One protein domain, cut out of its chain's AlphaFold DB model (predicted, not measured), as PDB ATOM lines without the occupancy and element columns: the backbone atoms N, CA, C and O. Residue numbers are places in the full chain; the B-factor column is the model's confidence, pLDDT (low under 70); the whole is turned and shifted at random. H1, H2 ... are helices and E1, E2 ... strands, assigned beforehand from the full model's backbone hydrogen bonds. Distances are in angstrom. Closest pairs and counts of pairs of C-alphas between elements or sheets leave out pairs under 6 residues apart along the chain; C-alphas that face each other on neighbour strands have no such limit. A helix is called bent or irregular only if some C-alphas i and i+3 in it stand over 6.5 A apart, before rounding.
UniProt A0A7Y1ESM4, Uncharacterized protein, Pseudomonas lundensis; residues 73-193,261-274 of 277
ATOM      1  N   GLU A  73      -4.784  37.348  52.022       98.31
ATOM      2  CA  GLU A  73      -4.209  38.700  52.029       98.31
ATOM      3  C   GLU A  73      -2.784  38.709  52.612       98.31
ATOM      4  O   GLU A  73      -1.857  39.212  51.978       98.31
ATOM      5  N   TRP A  74      -2.590  38.076  53.775       98.50
ATOM      6  CA  TRP A  74      -1.266  37.901  54.381       98.50
ATOM      7  C   TRP A  74      -0.357  37.045  53.495       98.50
ATOM      8  O   TRP A  74       0.784  37.423  53.228       98.50
ATOM      9  N   ALA A  75      -0.862  35.917  52.987       98.44
ATOM     10  CA  ALA A  75      -0.064  34.984  52.200       98.44
ATOM     11  C   ALA A  75       0.439  35.613  50.889       98.44
ATOM     12  O   ALA A  75       1.601  35.443  50.525       98.44
ATOM     13  N   MET A  76      -0.388  36.421  50.224       98.44
ATOM     14  CA  MET A  76      -0.027  37.152  49.005       98.44
ATOM     15  C   MET A  76       1.046  38.226  49.233       98.44
ATOM     16  O   MET A  76       1.644  38.700  48.263       98.44
ATOM     17  N   GLY A  77       1.359  38.572  50.487       97.50
ATOM     18  CA  GLY A  77       2.531  39.372  50.847       97.50
ATOM     19  C   GLY A  77       3.862  38.683  50.515       97.50
ATOM     20  O   GLY A  77       4.856  39.360  50.241       97.50
ATOM     21  N   PHE A  78       3.881  37.352  50.417       97.44
ATOM     22  CA  PHE A  78       5.076  36.557  50.138       97.44
ATOM     23  C   PHE A  78       5.166  36.178  48.656       97.44
ATOM     24  O   PHE A  78       4.215  35.662  48.070       97.44
ATOM     25  N   GLU A  79       6.342  36.381  48.055       96.31
ATOM     26  CA  GLU A  79       6.599  36.122  46.629       96.31
ATOM     27  C   GLU A  79       6.246  34.694  46.212       96.31
ATOM     28  O   GLU A  79       5.441  34.503  45.308       96.31
ATOM     29  N   ARG A  80       6.709  33.706  46.979       96.00
ATOM     30  CA  ARG A  80       6.421  32.285  46.740       96.00
ATOM     31  C   ARG A  80       4.932  31.923  46.701       96.00
ATOM     32  O   ARG A  80       4.557  30.967  46.034       96.00
ATOM     33  N   CYS A  81       4.071  32.656  47.412       97.88
ATOM     34  CA  CYS A  81       2.627  32.430  47.333       97.88
ATOM     35  C   CYS A  81       2.038  33.060  46.068       97.88
ATOM     36  O   CYS A  81       1.158  32.467  45.448       97.88
ATOM     37  N   ARG A  82       2.529  34.240  45.660       98.19
ATOM     38  CA  ARG A  82       2.110  34.879  44.403       98.19
ATOM     39  C   ARG A  82       2.469  34.008  43.203       98.19
ATOM     40  O   ARG A  82       1.598  33.734  42.384       98.19
ATOM     41  N   GLU A  83       3.694  33.491  43.173       97.88
ATOM     42  CA  GLU A  83       4.149  32.533  42.159       97.88
ATOM     43  C   GLU A  83       3.270  31.275  42.145       97.88
ATOM     44  O   GLU A  83       2.821  30.842  41.087       97.88
ATOM     45  N   ALA A  84       2.951  30.709  43.316       98.25
ATOM     46  CA  ALA A  84       2.072  29.545  43.400       98.25
ATOM     47  C   ALA A  84       0.666  29.823  42.842       98.25
ATOM     48  O   ALA A  84       0.095  28.952  42.188       98.25
ATOM     49  N   VAL A  85       0.115  31.024  43.066       98.56
ATOM     50  CA  VAL A  85      -1.178  31.446  42.498       98.56
ATOM     51  C   VAL A  85      -1.102  31.546  40.977       98.56
ATOM     52  O   VAL A  85      -1.986  31.026  40.301       98.56
ATOM     53  N   GLU A  86      -0.053  32.164  40.431       98.12
ATOM     54  CA  GLU A  86       0.153  32.261  38.978       98.12
ATOM     55  C   GLU A  86       0.283  30.877  38.332       98.12
ATOM     56  O   GLU A  86      -0.359  30.591  37.318       98.12
ATOM     57  N   VAL A  87       1.048  29.976  38.957       98.19
ATOM     58  CA  VAL A  87       1.161  28.589  38.497       98.19
ATOM     59  C   VAL A  87      -0.196  27.897  38.576       98.19
ATOM     60  O   VAL A  87      -0.623  27.317  37.583       98.19
ATOM     61  N   ALA A  88      -0.914  27.980  39.697       98.06
ATOM     62  CA  ALA A  88      -2.216  27.332  39.857       98.06
ATOM     63  C   ALA A  88      -3.244  27.816  38.818       98.06
ATOM     64  O   ALA A  88      -4.018  27.017  38.294       98.06
ATOM     65  N   GLU A  89      -3.209  29.101  38.465       96.94
ATOM     66  CA  GLU A  89      -4.051  29.695  37.423       96.94
ATOM     67  C   GLU A  89      -3.738  29.125  36.028       96.94
ATOM     68  O   GLU A  89      -4.646  28.858  35.243       96.94
ATOM     69  N   SER A  90      -2.469  28.821  35.738       96.44
ATOM     70  CA  SER A  90      -2.077  28.149  34.488       96.44
ATOM     71  C   SER A  90      -2.541  26.686  34.395       96.44
ATOM     72  O   SER A  90      -2.563  26.105  33.309       96.44
ATOM     73  N   LEU A  91      -2.940  26.076  35.518       96.69
ATOM     74  CA  LEU A  91      -3.289  24.657  35.593       96.69
ATOM     75  C   LEU A  91      -4.783  24.362  35.382       96.69
ATOM     76  O   LEU A  91      -5.164  23.184  35.358       96.69
ATOM     77  N   LEU A  92      -5.615  25.395  35.199       96.62
ATOM     78  CA  LEU A  92      -7.078  25.282  35.067       96.62
ATOM     79  C   LEU A  92      -7.524  24.399  33.893       96.62
ATOM     80  O   LEU A  92      -8.581  23.782  33.957       96.62
ATOM     81  N   THR A  93      -6.720  24.315  32.831       96.06
ATOM     82  CA  THR A  93      -7.050  23.579  31.597       96.06
ATOM     83  C   THR A  93      -6.180  22.342  31.380       96.06
ATOM     84  O   THR A  93      -6.077  21.834  30.265       96.06
ATOM     85  N   THR A  94      -5.496  21.868  32.421       96.31
ATOM     86  CA  THR A  94      -4.716  20.624  32.333       96.31
ATOM     87  C   THR A  94      -5.636  19.401  32.283       96.31
ATOM     88  O   THR A  94      -6.736  19.459  32.831       96.31
ATOM     89  N   PRO A  95      -5.200  18.260  31.712       95.25
ATOM     90  CA  PRO A  95      -6.029  17.052  31.649       95.25
ATOM     91  C   PRO A  95      -6.605  16.621  33.006       95.25
ATOM     92  O   PRO A  95      -7.779  16.279  33.088       95.25
ATOM     93  N   ASN A  96      -5.817  16.713  34.084       94.19
ATOM     94  CA  ASN A  96      -6.283  16.386  35.436       94.19
ATOM     95  C   ASN A  96      -7.374  17.349  35.925       94.19
ATOM     96  O   ASN A  96      -8.344  16.904  36.531       94.19
ATOM     97  N   ALA A  97      -7.238  18.647  35.635       96.31
ATOM     98  CA  ALA A  97      -8.252  19.638  35.984       96.31
ATOM     99  C   ALA A  97      -9.556  19.410  35.211       96.31
ATOM    100  O   ALA A  97     -10.630  19.507  35.796       96.31
ATOM    101  N   LEU A  98      -9.467  19.048  33.925       95.75
ATOM    102  CA  LEU A  98     -10.636  18.717  33.106       95.75
ATOM    103  C   LEU A  98     -11.350  17.469  33.629       95.75
ATOM    104  O   LEU A  98     -12.555  17.523  33.853       95.75
ATOM    105  N   ILE A  99     -10.616  16.381  33.889       95.06
ATOM    106  CA  ILE A  99     -11.178  15.147  34.461       95.06
ATOM    107  C   ILE A  99     -11.882  15.457  35.783       95.06
ATOM    108  O   ILE A  99     -13.043  15.096  35.969       95.06
ATOM    109  N   ARG A 100     -11.218  16.199  36.674       95.81
ATOM    110  CA  ARG A 100     -11.791  16.561  37.969       95.81
ATOM    111  C   ARG A 100     -13.042  17.431  37.828       95.81
ATOM    112  O   ARG A 100     -14.026  17.199  38.525       95.81
ATOM    113  N   LEU A 101     -13.036  18.403  36.921       96.06
ATOM    114  CA  LEU A 101     -14.198  19.250  36.653       96.06
ATOM    115  C   LEU A 101     -15.383  18.436  36.112       96.06
ATOM    116  O   LEU A 101     -16.513  18.641  36.549       96.06
ATOM    117  N   GLN A 102     -15.136  17.474  35.218       95.00
ATOM    118  CA  GLN A 102     -16.172  16.558  34.735       95.00
ATOM    119  C   GLN A 102     -16.757  15.705  35.874       95.00
ATOM    120  O   GLN A 102     -17.975  15.566  35.968       95.00
ATOM    121  N   GLU A 103     -15.922  15.158  36.764       94.44
ATOM    122  CA  GLU A 103     -16.376  14.393  37.938       94.44
ATOM    123  C   GLU A 103     -17.256  15.225  38.875       94.44
ATOM    124  O   GLU A 103     -18.286  14.741  39.351       94.44
ATOM    125  N   LEU A 104     -16.868  16.477  39.132       94.62
ATOM    126  CA  LEU A 104     -17.633  17.401  39.968       94.62
ATOM    127  C   LEU A 104     -18.999  17.707  39.354       94.62
ATOM    128  O   LEU A 104     -20.014  17.638  40.038       94.62
ATOM    129  N   LEU A 105     -19.039  17.972  38.049       95.06
ATOM    130  CA  LEU A 105     -20.282  18.231  37.329       95.06
ATOM    131  C   LEU A 105     -21.209  17.006  37.297       95.06
ATOM    132  O   LEU A 105     -22.411  17.155  37.503       95.06
ATOM    133  N   LYS A 106     -20.665  15.796  37.125       93.75
ATOM    134  CA  LYS A 106     -21.435  14.545  37.251       93.75
ATOM    135  C   LYS A 106     -21.982  14.353  38.660       93.75
ATOM    136  O   LYS A 106     -23.133  13.973  38.823       93.75
ATOM    137  N   SER A 107     -21.168  14.643  39.675       92.25
ATOM    138  CA  SER A 107     -21.581  14.586  41.085       92.25
ATOM    139  C   SER A 107     -22.639  15.638  41.417       92.25
ATOM    140  O   SER A 107     -23.416  15.461  42.348       92.25
ATOM    141  N   ALA A 108     -22.684  16.720  40.641       91.56
ATOM    142  CA  ALA A 108     -23.734  17.719  40.683       91.56
ATOM    143  C   ALA A 108     -24.948  17.345  39.811       91.56
ATOM    144  O   ALA A 108     -25.790  18.204  39.595       91.56
ATOM    145  N   ASP A 109     -25.074  16.119  39.300       92.69
ATOM    146  CA  ASP A 109     -26.174  15.672  38.430       92.69
ATOM    147  C   ASP A 109     -26.252  16.401  37.074       92.69
ATOM    148  O   ASP A 109     -27.342  16.661  36.559       92.69
ATOM    149  N   TRP A 110     -25.114  16.777  36.483       93.44
ATOM    150  CA  TRP A 110     -25.078  17.171  35.073       93.44
ATOM    151  C   TRP A 110     -24.814  15.953  34.189       93.44
ATOM    152  O   TRP A 110     -23.786  15.290  34.316       93.44
ATOM    153  N   ASP A 111     -25.732  15.675  33.271       89.88
ATOM    154  CA  ASP A 111     -25.653  14.574  32.304       89.88
ATOM    155  C   ASP A 111     -25.023  14.992  30.965       89.88
ATOM    156  O   ASP A 111     -24.852  14.163  30.073       89.88
ATOM    157  N   GLY A 112     -24.604  16.255  30.845       89.44
ATOM    158  CA  GLY A 112     -24.069  16.822  29.611       89.44
ATOM    159  C   GLY A 112     -25.133  17.487  28.737       89.44
ATOM    160  O   GLY A 112     -24.813  17.911  27.625       89.44
ATOM    161  N   GLU A 113     -26.372  17.630  29.210       86.25
ATOM    162  CA  GLU A 113     -27.428  18.389  28.540       86.25
ATOM    163  C   GLU A 113     -27.808  19.667  29.304       86.25
ATOM    164  O   GLU A 113     -27.588  19.815  30.505       86.25
ATOM    165  N   GLY A 114     -28.365  20.646  28.587       88.50
ATOM    166  CA  GLY A 114     -28.789  21.916  29.180       88.50
ATOM    167  C   GLY A 114     -27.630  22.731  29.762       88.50
ATOM    168  O   GLY A 114     -26.538  22.776  29.187       88.50
ATOM    169  N   THR A 115     -27.898  23.412  30.878       92.56
ATOM    170  CA  THR A 115     -26.892  24.164  31.630       92.56
ATOM    171  C   THR A 115     -26.855  23.730  33.093       92.56
ATOM    172  O   THR A 115     -27.867  23.306  33.657       92.56
ATOM    173  N   LYS A 116     -25.677  23.823  33.718       94.12
ATOM    174  CA  LYS A 116     -25.485  23.505  35.133       94.12
ATOM    175  C   LYS A 116     -24.511  24.463  35.792       94.12
ATOM    176  O   LYS A 116     -23.329  24.473  35.466       94.12
ATOM    177  N   ALA A 117     -24.990  25.206  36.783       92.06
ATOM    178  CA  ALA A 117     -24.121  25.989  37.647       92.06
ATOM    179  C   ALA A 117     -23.307  25.078  38.581       92.06
ATOM    180  O   ALA A 117     -23.858  24.173  39.215       92.06
ATOM    181  N   LEU A 118     -22.014  25.362  38.686       87.62
ATOM    182  CA  LEU A 118     -21.119  24.824  39.698       87.62
ATOM    183  C   LEU A 118     -20.878  25.920  40.746       87.62
ATOM    184  O   LEU A 118     -20.006  26.777  40.589       87.62
ATOM    185  N   ASP A 119     -21.700  25.866  41.796       76.44
ATOM    186  CA  ASP A 119     -21.617  26.653  43.033       76.44
ATOM    187  C   ASP A 119     -21.700  28.191  42.925       76.44
ATOM    188  O   ASP A 119     -22.132  28.763  41.927       76.44
ATOM    189  N   SER A 120     -21.383  28.879  44.036       72.75
ATOM    190  CA  SER A 120     -21.441  30.334  44.191       72.75
ATOM    191  C   SER A 120     -20.169  30.911  44.826       72.75
ATOM    192  O   SER A 120     -19.470  30.261  45.599       72.75
ATOM    193  N   TYR A 121     -19.908  32.196  44.588       71.50
ATOM    194  CA  TYR A 121     -18.732  32.914  45.108       71.50
ATOM    195  C   TYR A 121     -18.766  33.228  46.617       71.50
ATOM    196  O   TYR A 121     -17.898  33.947  47.107       71.50
ATOM    197  N   SER A 122     -19.783  32.755  47.341       82.88
ATOM    198  CA  SER A 122     -19.916  32.943  48.794       82.88
ATOM    199  C   SER A 122     -19.309  31.797  49.613       82.88
ATOM    200  O   SER A 122     -19.382  31.816  50.839       82.88
ATOM    201  N   MET A 123     -18.709  30.812  48.938       85.69
ATOM    202  CA  MET A 123     -18.161  29.618  49.572       85.69
ATOM    203  C   MET A 123     -16.947  29.902  50.459       85.69
ATOM    204  O   MET A 123     -16.051  30.668  50.090       85.69
ATOM    205  N   SER A 124     -16.885  29.201  51.593       94.25
ATOM    206  CA  SER A 124     -15.642  29.020  52.340       94.25
ATOM    207  C   SER A 124     -14.680  28.104  51.579       94.25
ATOM    208  O   SER A 124     -15.072  27.374  50.663       94.25
ATOM    209  N   ALA A 125     -13.411  28.097  51.982       96.62
ATOM    210  CA  ALA A 125     -12.420  27.215  51.382       96.62
ATOM    211  C   ALA A 125     -12.764  25.726  51.579       96.62
ATOM    212  O   ALA A 125     -12.491  24.928  50.689       96.62
ATOM    213  N   LEU A 126     -13.429  25.348  52.679       95.56
ATOM    214  CA  LEU A 126     -13.915  23.977  52.889       95.56
ATOM    215  C   LEU A 126     -14.979  23.566  51.865       95.56
ATOM    216  O   LEU A 126     -14.914  22.462  51.323       95.56
ATOM    217  N   GLN A 127     -15.945  24.452  51.599       94.88
ATOM    218  CA  GLN A 127     -16.995  24.231  50.597       94.88
ATOM    219  C   GLN A 127     -16.393  24.160  49.195       94.88
ATOM    220  O   GLN A 127     -16.692  23.249  48.427       94.88
ATOM    221  N   MET A 128     -15.462  25.067  48.902       94.56
ATOM    222  CA  MET A 128     -14.744  25.076  47.639       94.56
ATOM    223  C   MET A 128     -13.949  23.778  47.418       94.56
ATOM    224  O   MET A 128     -13.990  23.206  46.329       94.56
ATOM    225  N   ASP A 129     -13.288  23.269  48.460       95.06
ATOM    226  CA  ASP A 129     -12.528  22.015  48.411       95.06
ATOM    227  C   ASP A 129     -13.398  20.794  48.115       95.06
ATOM    228  O   ASP A 129     -12.951  19.872  47.435       95.06
ATOM    229  N   ALA A 130     -14.644  20.799  48.592       92.75
ATOM    230  CA  ALA A 130     -15.587  19.717  48.344       92.75
ATOM    231  C   ALA A 130     -16.156  19.762  46.921       92.75
ATOM    232  O   ALA A 130     -16.269  18.721  46.273       92.75
ATOM    233  N   CYS A 131     -16.522  20.952  46.440       91.81
ATOM    234  CA  CYS A 131     -17.479  21.055  45.340       91.81
ATOM    235  C   CYS A 131     -16.911  21.662  44.045       91.81
ATOM    236  O   CYS A 131     -17.475  21.446  42.977       91.81
ATOM    237  N   SER A 132     -15.777  22.369  44.096       95.00
ATOM    238  CA  SER A 132     -15.255  23.102  42.925       95.00
ATOM    239  C   SER A 132     -13.736  23.067  42.748       95.00
ATOM    240  O   SER A 132     -13.219  23.645  41.789       95.00
ATOM    241  N   GLN A 133     -12.993  22.394  43.629       96.19
ATOM    242  CA  GLN A 133     -11.545  22.245  43.508       96.19
ATOM    243  C   GLN A 133     -11.164  21.322  42.347       96.19
ATOM    244  O   GLN A 133     -11.568  20.159  42.297       96.19
ATOM    245  N   ILE A 134     -10.331  21.837  41.439       96.94
ATOM    246  CA  ILE A 134      -9.923  21.124  40.220       96.94
ATOM    247  C   ILE A 134      -8.420  20.869  40.135       96.94
ATOM    248  O   ILE A 134      -8.001  19.935  39.457       96.94
ATOM    249  N   ASN A 135      -7.586  21.675  40.800       97.56
ATOM    250  CA  ASN A 135      -6.140  21.458  40.803       97.56
ATOM    251  C   ASN A 135      -5.443  22.019  42.051       97.56
ATOM    252  O   ASN A 135      -6.079  22.643  42.906       97.56
ATOM    253  N   PHE A 136      -4.139  21.779  42.180       97.19
ATOM    254  CA  PHE A 136      -3.331  22.292  43.281       97.19
ATOM    255  C   PHE A 136      -1.858  22.466  42.897       97.19
ATOM    256  O   PHE A 136      -1.356  21.859  41.954       97.19
ATOM    257  N   VAL A 137      -1.150  23.271  43.685       97.62
ATOM    258  CA  VAL A 137       0.285  23.535  43.588       97.62
ATOM    259  C   VAL A 137       0.887  23.439  44.985       97.62
ATOM    260  O   VAL A 137       0.356  23.994  45.942       97.62
ATOM    261  N   LYS A 138       2.008  22.731  45.118       96.44
ATOM    262  CA  LYS A 138       2.801  22.741  46.355       96.44
ATOM    263  C   LYS A 138       3.773  23.911  46.305       96.44
ATOM    264  O   LYS A 138       4.395  24.128  45.269       96.44
ATOM    265  N   PHE A 139       3.932  24.624  47.412       95.69
ATOM    266  CA  PHE A 139       4.886  25.725  47.512       95.69
ATOM    267  C   PHE A 139       5.593  25.727  48.867       95.69
ATOM    268  O   PHE A 139       5.147  25.100  49.830       95.69
ATOM    269  N   GLY A 140       6.716  26.438  48.923       90.88
ATOM    270  CA  GLY A 140       7.621  26.414  50.064       90.88
ATOM    271  C   GLY A 140       8.715  25.353  49.921       90.88
ATOM    272  O   GLY A 140       8.510  24.251  49.411       90.88
ATOM    273  N   GLU A 141       9.907  25.690  50.396       87.19
ATOM    274  CA  GLU A 141      11.094  24.850  50.331       87.19
ATOM    275  C   GLU A 141      11.934  24.977  51.597       87.19
ATOM    276  O   GLU A 141      11.995  26.032  52.224       87.19
ATOM    277  N   VAL A 142      12.690  23.921  51.914       79.50
ATOM    278  CA  VAL A 142      13.606  23.887  53.072       79.50
ATOM    279  C   VAL A 142      14.635  25.020  53.012       79.50
ATOM    280  O   VAL A 142      15.112  25.478  54.047       79.50
ATOM    281  N   TRP A 143      14.979  25.502  51.816       77.56
ATOM    282  CA  TRP A 143      15.974  26.554  51.610       77.56
ATOM    283  C   TRP A 143      15.402  27.969  51.583       77.56
ATOM    284  O   TRP A 143      16.192  28.907  51.643       77.56
ATOM    285  N   ASN A 144      14.077  28.141  51.615       84.12
ATOM    286  CA  ASN A 144      13.473  29.470  51.666       84.12
ATOM    287  C   ASN A 144      13.914  30.271  52.899       84.12
ATOM    288  O   ASN A 144      14.384  29.717  53.904       84.12
ATOM    289  N   SER A 145      13.762  31.590  52.787       86.06
ATOM    290  CA  SER A 145      14.005  32.543  53.864       86.06
ATOM    291  C   SER A 145      13.268  32.136  55.133       86.06
ATOM    292  O   SER A 145      12.127  31.682  55.097       86.06
ATOM    293  N   LEU A 146      13.956  32.296  56.259       90.31
ATOM    294  CA  LEU A 146      13.402  32.036  57.575       90.31
ATOM    295  C   LEU A 146      12.545  33.248  57.972       90.31
ATOM    296  O   LEU A 146      13.067  34.230  58.492       90.31
ATOM    297  N   ASP A 147      11.260  33.199  57.624       94.38
ATOM    298  CA  ASP A 147      10.272  34.265  57.813       94.38
ATOM    299  C   ASP A 147       8.960  33.726  58.428       94.38
ATOM    300  O   ASP A 147       8.828  32.528  58.694       94.38
ATOM    301  N   ASP A 148       7.981  34.609  58.645       97.25
ATOM    302  CA  ASP A 148       6.691  34.264  59.262       97.25
ATOM    303  C   ASP A 148       5.959  33.138  58.518       97.25
ATOM    304  O   ASP A 148       5.492  32.185  59.136       97.25
ATOM    305  N   MET A 149       5.907  33.176  57.182       96.81
ATOM    306  CA  MET A 149       5.248  32.117  56.416       96.81
ATOM    307  C   MET A 149       6.026  30.794  56.479       96.81
ATOM    308  O   MET A 149       5.402  29.735  56.480       96.81
ATOM    309  N   TYR A 150       7.361  30.813  56.573       94.62
ATOM    310  CA  TYR A 150       8.137  29.592  56.809       94.62
ATOM    311  C   TYR A 150       7.804  28.994  58.181       94.62
ATOM    312  O   TYR A 150       7.585  27.791  58.283       94.62
ATOM    313  N   GLY A 151       7.718  29.828  59.221       93.88
ATOM    314  CA  GLY A 151       7.322  29.391  60.562       93.88
ATOM    315  C   GLY A 151       5.851  28.973  60.678       93.88
ATOM    316  O   GLY A 151       5.503  28.208  61.575       93.88
ATOM    317  N   ALA A 152       4.974  29.497  59.822       96.25
ATOM    318  CA  ALA A 152       3.544  29.199  59.833       96.25
ATOM    319  C   ALA A 152       3.194  27.931  59.044       96.25
ATOM    320  O   ALA A 152       2.366  27.152  59.500       96.25
ATOM    321  N   LEU A 153       3.802  27.750  57.869       94.75
ATOM    322  CA  LEU A 153       3.381  26.751  56.883       94.75
ATOM    323  C   LEU A 153       4.508  25.809  56.450       94.75
ATOM    324  O   LEU A 153       4.246  24.696  56.016       94.75
ATOM    325  N   GLY A 154       5.774  26.237  56.507       90.06
ATOM    326  CA  GLY A 154       6.905  25.474  55.971       90.06
ATOM    327  C   GLY A 154       6.742  25.142  54.479       90.06
ATOM    328  O   GLY A 154       7.177  25.909  53.619       90.06
ATOM    329  N   LYS A 155       6.124  23.992  54.183       91.25
ATOM    330  CA  LYS A 155       5.653  23.590  52.851       91.25
ATOM    331  C   LYS A 155       4.138  23.421  52.892       91.25
ATOM    332  O   LYS A 155       3.666  22.565  53.627       91.25
ATOM    333  N   ALA A 156       3.416  24.133  52.036       92.81
ATOM    334  CA  ALA A 156       1.957  24.082  51.990       92.81
ATOM    335  C   ALA A 156       1.429  23.760  50.590       92.81
ATOM    336  O   ALA A 156       2.163  23.745  49.594       92.81
ATOM    337  N   VAL A 157       0.124  23.492  50.518       96.12
ATOM    338  CA  VAL A 157      -0.599  23.271  49.267       96.12
ATOM    339  C   VAL A 157      -1.506  24.464  49.005       96.12
ATOM    340  O   VAL A 157      -2.394  24.762  49.798       96.12
ATOM    341  N   LEU A 158      -1.315  25.127  47.870       98.44
ATOM    342  CA  LEU A 158      -2.295  26.044  47.313       98.44
ATOM    343  C   LEU A 158      -3.239  25.244  46.416       98.44
ATOM    344  O   LEU A 158      -2.801  24.580  45.480       98.44
ATOM    345  N   LYS A 159      -4.536  25.300  46.683       98.06
ATOM    346  CA  LYS A 159      -5.567  24.666  45.866       98.06
ATOM    347  C   LYS A 159      -6.284  25.710  45.017       98.06
ATOM    348  O   LYS A 159      -6.390  26.874  45.405       98.06
ATOM    349  N   VAL A 160      -6.759  25.278  43.852       98.00
ATOM    350  CA  VAL A 160      -7.506  26.103  42.902       98.00
ATOM    351  C   VAL A 160      -8.788  25.406  42.473       98.00
ATOM    352  O   VAL A 160      -8.822  24.193  42.238       98.00
ATOM    353  N   GLY A 161      -9.845  26.195  42.348       96.81
ATOM    354  CA  GLY A 161     -11.147  25.752  41.873       96.81
ATOM    355  C   GLY A 161     -11.883  26.847  41.116       96.81
ATOM    356  O   GLY A 161     -11.445  28.001  41.076       96.81
ATOM    357  N   VAL A 162     -12.998  26.467  40.502       96.62
ATOM    358  CA  VAL A 162     -13.749  27.314  39.570       96.62
ATOM    359  C   VAL A 162     -15.219  27.400  39.952       96.62
ATOM    360  O   VAL A 162     -15.826  26.413  40.345       96.62
ATOM    361  N   VAL A 163     -15.792  28.590  39.796       95.81
ATOM    362  CA  VAL A 163     -17.234  28.833  39.898       95.81
ATOM    363  C   VAL A 163     -17.716  29.309  38.539       95.81
ATOM    364  O   VAL A 163     -17.064  30.148  37.906       95.81
ATOM    365  N   GLY A 164     -18.835  28.765  38.076       95.62
ATOM    366  CA  GLY A 164     -19.346  29.070  36.749       95.62
ATOM    367  C   GLY A 164     -20.460  28.142  36.303       95.62
ATOM    368  O   GLY A 164     -21.097  27.490  37.126       95.62
ATOM    369  N   GLU A 165     -20.686  28.074  34.997       95.94
ATOM    370  CA  GLU A 165     -21.778  27.301  34.411       95.94
ATOM    371  C   GLU A 165     -21.274  26.396  33.284       95.94
ATOM    372  O   GLU A 165     -20.605  26.839  32.345       95.94
ATOM    373  N   ALA A 166     -21.609  25.112  33.382       96.00
ATOM    374  CA  ALA A 166     -21.473  24.150  32.306       96.00
ATOM    375  C   ALA A 166     -22.628  24.305  31.319       96.00
ATOM    376  O   ALA A 166     -23.765  24.542  31.722       96.00
ATOM    377  N   PHE A 167     -22.355  24.153  30.030       94.69
ATOM    378  CA  PHE A 167     -23.365  24.224  28.984       94.69
ATOM    379  C   PHE A 167     -22.940  23.425  27.757       94.69
ATOM    380  O   PHE A 167     -21.752  23.238  27.483       94.69
ATOM    381  N   THR A 168     -23.928  23.001  26.978       93.19
ATOM    382  CA  THR A 168     -23.689  22.221  25.763       93.19
ATOM    383  C   THR A 168     -23.994  23.036  24.518       93.19
ATOM    384  O   THR A 168     -25.027  23.699  24.413       93.19
ATOM    385  N   LYS A 169     -23.085  22.987  23.543       89.50
ATOM    386  CA  LYS A 169     -23.214  23.707  22.277       89.50
ATOM    387  C   LYS A 169     -23.070  22.758  21.097       89.50
ATOM    388  O   LYS A 169     -22.057  22.083  20.948       89.50
ATOM    389  N   LEU A 170     -24.061  22.761  20.209       86.88
ATOM    390  CA  LEU A 170     -23.980  22.036  18.945       86.88
ATOM    391  C   LEU A 170     -23.081  22.795  17.965       86.88
ATOM    392  O   LEU A 170     -23.335  23.960  17.649       86.88
ATOM    393  N   ASN A 171     -22.058  22.128  17.438       80.88
ATOM    394  CA  ASN A 171     -21.258  22.651  16.344       80.88
ATOM    395  C   ASN A 171     -22.095  22.649  15.050       80.88
ATOM    396  O   ASN A 171     -22.481  21.576  14.573       80.88
ATOM    397  N   PRO A 172     -22.382  23.816  14.439       81.06
ATOM    398  CA  PRO A 172     -23.254  23.875  13.269       81.06
ATOM    399  C   PRO A 172     -22.707  23.108  12.060       81.06
ATOM    400  O   PRO A 172     -23.510  22.589  11.277       81.06
ATOM    401  N   ALA A 173     -21.375  23.037  11.935       83.00
ATOM    402  CA  ALA A 173     -20.664  22.440  10.810       83.00
ATOM    403  C   ALA A 173     -20.467  20.927  10.976       83.00
ATOM    404  O   ALA A 173     -20.773  20.175  10.057       83.00
ATOM    405  N   THR A 174     -19.997  20.470  12.142       84.06
ATOM    406  CA  THR A 174     -19.713  19.039  12.377       84.06
ATOM    407  C   THR A 174     -20.899  18.265  12.948       84.06
ATOM    408  O   THR A 174     -20.858  17.039  12.981       84.06
ATOM    409  N   LYS A 175     -21.951  18.961  13.410       84.50
ATOM    410  CA  LYS A 175     -23.087  18.394  14.164       84.50
ATOM    411  C   LYS A 175     -22.683  17.670  15.455       84.50
ATOM    412  O   LYS A 175     -23.481  16.918  16.002       84.50
ATOM    413  N   GLN A 176     -21.475  17.917  15.959       83.00
ATOM    414  CA  GLN A 176     -21.006  17.373  17.232       83.00
ATOM    415  C   GLN A 176     -21.412  18.278  18.396       83.00
ATOM    416  O   GLN A 176     -21.415  19.506  18.264       83.00
ATOM    417  N   LEU A 177     -21.755  17.668  19.529       85.44
ATOM    418  CA  LEU A 177     -21.976  18.375  20.787       85.44
ATOM    419  C   LEU A 177     -20.621  18.682  21.432       85.44
ATOM    420  O   LEU A 177     -19.760  17.812  21.517       85.44
ATOM    421  N   HIS A 178     -20.446  19.927  21.866       88.75
ATOM    422  CA  HIS A 178     -19.322  20.361  22.687       88.75
ATOM    423  C   HIS A 178     -19.824  20.671  24.088       88.75
ATOM    424  O   HIS A 178     -20.768  21.451  24.245       88.75
ATOM    425  N   HIS A 179     -19.162  20.096  25.085       93.38
ATOM    426  CA  HIS A 179     -19.420  20.352  26.494       93.38
ATOM    427  C   HIS A 179     -18.436  21.416  26.958       93.38
ATOM    428  O   HIS A 179     -17.224  21.236  26.885       93.38
ATOM    429  N   LEU A 180     -18.961  22.560  27.372       95.19
ATOM    430  CA  LEU A 180     -18.176  23.743  27.684       95.19
ATOM    431  C   LEU A 180     -18.462  24.171  29.118       95.19
ATOM    432  O   LEU A 180     -19.556  23.957  29.630       95.19
ATOM    433  N   PHE A 181     -17.489  24.814  29.750       96.56
ATOM    434  CA  PHE A 181     -17.654  25.419  31.063       96.56
ATOM    435  C   PHE A 181     -17.222  26.881  31.017       96.56
ATOM    436  O   PHE A 181     -16.065  27.185  30.726       96.56
ATOM    437  N   HIS A 182     -18.150  27.794  31.283       96.94
ATOM    438  CA  HIS A 182     -17.850  29.212  31.425       96.94
ATOM    439  C   HIS A 182     -17.439  29.493  32.869       96.94
ATOM    440  O   HIS A 182     -18.263  29.407  33.778       96.94
ATOM    441  N   VAL A 183     -16.169  29.835  33.074       96.69
ATOM    442  CA  VAL A 183     -15.621  30.186  34.384       96.69
ATOM    443  C   VAL A 183     -15.938  31.646  34.679       96.69
ATOM    444  O   VAL A 183     -15.364  32.539  34.062       96.69
ATOM    445  N   GLU A 184     -16.794  31.898  35.665       95.94
ATOM    446  CA  GLU A 184     -17.086  33.252  36.153       95.94
ATOM    447  C   GLU A 184     -16.012  33.749  37.124       95.94
ATOM    448  O   GLU A 184     -15.633  34.928  37.135       95.94
ATOM    449  N   LYS A 185     -15.530  32.853  37.990       95.62
ATOM    450  CA  LYS A 185     -14.478  33.150  38.962       95.62
ATOM    451  C   LYS A 185     -13.582  31.950  39.200       95.62
ATOM    452  O   LYS A 185     -14.013  30.801  39.152       95.62
ATOM    453  N   VAL A 186     -12.341  32.261  39.541       97.19
ATOM    454  CA  VAL A 186     -11.347  31.314  40.036       97.19
ATOM    455  C   VAL A 186     -11.086  31.650  41.497       97.19
ATOM    456  O   VAL A 186     -10.923  32.824  41.840       97.19
ATOM    457  N   GLY A 187     -11.080  30.642  42.358       97.50
ATOM    458  CA  GLY A 187     -10.737  30.798  43.769       97.50
ATOM    459  C   GLY A 187      -9.443  30.065  44.101       97.50
ATOM    460  O   GLY A 187      -9.192  28.966  43.599       97.50
ATOM    461  N   PHE A 188      -8.631  30.680  44.955       98.38
ATOM    462  CA  PHE A 188      -7.376  30.127  45.449       98.38
ATOM    463  C   PHE A 188      -7.384  30.129  46.972       98.38
ATOM    464  O   PHE A 188      -7.766  31.127  47.584       98.38
ATOM    465  N   TYR A 189      -6.945  29.038  47.584       98.50
ATOM    466  CA  TYR A 189      -6.850  28.932  49.038       98.50
ATOM    467  C   TYR A 189      -5.721  27.986  49.431       98.50
ATOM    468  O   TYR A 189      -5.344  27.082  48.684       98.50
ATOM    469  N   ILE A 190      -5.166  28.206  50.614       98.50
ATOM    470  CA  ILE A 190      -4.125  27.366  51.193       98.50
ATOM    471  C   ILE A 190      -4.785  26.283  52.033       98.50
ATOM    472  O   ILE A 190      -5.714  26.555  52.794       98.50
ATOM    473  N   ARG A 191      -4.259  25.066  51.918       96.06
ATOM    474  CA  ARG A 191      -4.526  23.964  52.829       96.06
ATOM    475  C   ARG A 191      -3.214  23.403  53.357       96.06
ATOM    476  O   ARG A 191      -2.313  23.108  52.571       96.06
ATOM    477  N   ASP A 192      -3.137  23.210  54.668       95.06
ATOM    478  CA  ASP A 192      -1.940  22.670  55.311       95.06
ATOM    479  C   ASP A 192      -2.254  21.828  56.556       95.06
ATOM    480  O   ASP A 192      -3.333  21.944  57.140       95.06
ATOM    481  N   HIS A 193      -1.329  20.949  56.947       94.62
ATOM    482  CA  HIS A 193      -1.431  20.144  58.169       94.62
ATOM    483  C   HIS A 193      -0.525  20.745  59.242       94.62
ATOM    484  O   HIS A 193       0.695  20.638  59.162       94.62
ATOM    485  N   ASP A 261      -8.920  31.730  54.044       97.81
ATOM    486  CA  ASP A 261     -10.007  32.275  53.231       97.81
ATOM    487  C   ASP A 261      -9.708  32.117  51.728       97.81
ATOM    488  O   ASP A 261      -8.607  31.731  51.325       97.81
ATOM    489  N   VAL A 262     -10.709  32.381  50.886       97.94
ATOM    490  CA  VAL A 262     -10.575  32.235  49.433       97.94
ATOM    491  C   VAL A 262     -10.189  33.568  48.802       97.94
ATOM    492  O   VAL A 262     -10.909  34.563  48.912       97.94
ATOM    493  N   LEU A 263      -9.084  33.570  48.059       97.88
ATOM    494  CA  LEU A 263      -8.740  34.639  47.131       97.88
ATOM    495  C   LEU A 263      -9.516  34.441  45.829       97.88
ATOM    496  O   LEU A 263      -9.209  33.541  45.050       97.88
ATOM    497  N   TRP A 264     -10.497  35.301  45.571       96.69
ATOM    498  CA  TRP A 264     -11.298  35.254  44.349       96.69
ATOM    499  C   TRP A 264     -10.737  36.161  43.251       96.69
ATOM    500  O   TRP A 264     -10.532  37.357  43.463       96.69
ATOM    501  N   LYS A 265     -10.601  35.624  42.036       95.94
ATOM    502  CA  LYS A 265     -10.350  36.381  40.804       95.94
ATOM    503  C   LYS A 265     -11.517  36.207  39.837       95.94
ATOM    504  O   LYS A 265     -12.056  35.113  39.699       95.94
ATOM    505  N   LYS A 266     -11.918  37.283  39.157       95.38
ATOM    506  CA  LYS A 266     -12.891  37.188  38.058       95.38
ATOM    507  C   LYS A 266     -12.240  36.514  36.856       95.38
ATOM    508  O   LYS A 266     -11.091  36.814  36.546       95.38
ATOM    509  N   SER A 267     -13.001  35.676  36.170       94.12
ATOM    510  CA  SER A 267     -12.629  35.090  34.889       94.12
ATOM    511  C   SER A 267     -13.807  35.206  33.920       94.12
ATOM    512  O   SER A 267     -14.943  35.437  34.323       94.12
ATOM    513  N   GLY A 268     -13.512  35.123  32.631       91.75
ATOM    514  CA  GLY A 268     -14.504  34.908  31.572       91.75
ATOM    515  C   GLY A 268     -14.046  33.800  30.629       91.75
ATOM    516  O   GLY A 268     -14.443  33.752  29.466       91.75
ATOM    517  N   GLN A 269     -13.110  32.972  31.098       95.62
ATOM    518  CA  GLN A 269     -12.537  31.892  30.319       95.62
ATOM    519  C   GLN A 269     -13.604  30.829  30.064       95.62
ATOM    520  O   GLN A 269     -14.329  30.429  30.972       95.62
ATOM    521  N   VAL A 270     -13.659  30.335  28.831       96.31
ATOM    522  CA  VAL A 270     -14.442  29.149  28.485       96.31
ATOM    523  C   VAL A 270     -13.485  27.973  28.361       96.31
ATOM    524  O   VAL A 270     -12.529  28.026  27.586       96.31
ATOM    525  N   ILE A 271     -13.736  26.929  29.143       95.56
ATOM    526  CA  ILE A 271     -12.990  25.675  29.126       95.56
ATOM    527  C   ILE A 271     -13.761  24.680  28.258       95.56
ATOM    528  O   ILE A 271     -14.953  24.468  28.469       95.56
ATOM    529  N   ASP A 272     -13.083  24.074  27.283       93.50
ATOM    530  CA  ASP A 272     -13.623  22.930  26.548       93.50
ATOM    531  C   ASP A 272     -13.399  21.664  27.382       93.50
ATOM    532  O   ASP A 272     -12.258  21.306  27.685       93.50
ATOM    533  N   LEU A 273     -14.491  21.018  27.795       91.81
ATOM    534  CA  LEU A 273     -14.453  19.795  28.597       91.81
ATOM    535  C   LEU A 273     -14.140  18.565  27.736       91.81
ATOM    536  O   LEU A 273     -13.916  17.490  28.282       91.81
ATOM    537  N   GLY A 274     -14.110  18.700  26.408       83.19
ATOM    538  CA  GLY A 274     -13.863  17.606  25.481       83.19
ATOM    539  C   GLY A 274     -15.022  16.609  25.421       83.19
ATOM    540  O   GLY A 274     -16.196  16.974  25.504       83.19
TER     541      GLY A 274
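What this domain is: This is residues 73 to 193 and 261 to 274 of the 277 residues of an uncharacterized protein of Pseudomonas lundensis (UniProt A0A7Y1ESM4). A long, twisted hairpin of two bent strands, E3 and E4, runs through the length of the domain, with shorter strands E1 and E2 beside E3 and E5 and E6 beside E4. Helix H1 covers one face of this sheet and H2 and H3 the other; H4 sits towards one end, and the turn of residues 171 to 176 sticks out at the other. The printed part has 135 residues with four named helices and six named strands in the order H1 H2 E1 H3 E2 H4 E3 E4 E5 E6; the class is mixed, helices and strands, and the neighbour strands are antiparallel. It is only just compact, close to loose, with a radius of gyration of the C-alphas of 16.6 A and spans of 58 by 26 by 22 A.

How they stand to each other: H1, residues 79 to 90, is on the branched sheet; its closest C-alphas to E2, residues 133 to 139, are those of Ala 88 and Val 137, 5.9 A apart. H2, residues 95 to 107, is on the opposite face, and its closest C-alphas to E2 are those of Ala 97 and Ile 134, 4.8 A apart. H3, residues 125 to 131, is on the same face as H2; the two are close but not clearly touching, with the C-alphas of Leu 104 and Cys 131 6.5 A apart, and about perpendicular at 77 degrees. E3, residues 156 to 170, has on one side E2, with N 137 and O 158 2.8 A apart, and E1, residues 115 to 118, with N 118 and O 164 2.8 A apart. On the other side of E3 is E4, residues 177 to 193, its hairpin partner, with N 159 and O 189 2.8 A apart. H4, residues 148 to 153, is on the sheet; its closest C-alphas to E4 are those of Leu 153 and Asp 192, 6.9 A apart. Beside E4, on the side away from E3, are E5, residues 263 to 266, with N 265 and O 186 2.8 A apart, and E6, residues 270 to 274, with N 271 and O 181 2.8 A apart. In H1, H2, H3 and H4 every O i to N i+4 pair is within hydrogen-bond range.

Where its parts are: H1 begins at C-alpha 79 (6.599, 36.122, 46.629) and is 16.9 A long; H2 is 18.4 A long. E3 is 42.1 A long and bends by 53 degrees at residue 164. E4 is 42.7 A long, bends by 71 degrees at residue 184 and begins at C-alpha 177 (-21.976, 18.375, 20.787). E6 ends at C-alpha 274 (-13.863, 17.606, 25.481).

The domain as a whole: The two C-alphas farthest apart are those of Leu 146 and Ala 173, 58.6 A. Residues 194 to 260 are not printed, and C-alphas 193 and 261 are 15.7 A apart across the cut. Of the links that are printed whole, none is long. The mean pLDDT of the printed part is 93.4, and no printed residue is under 70.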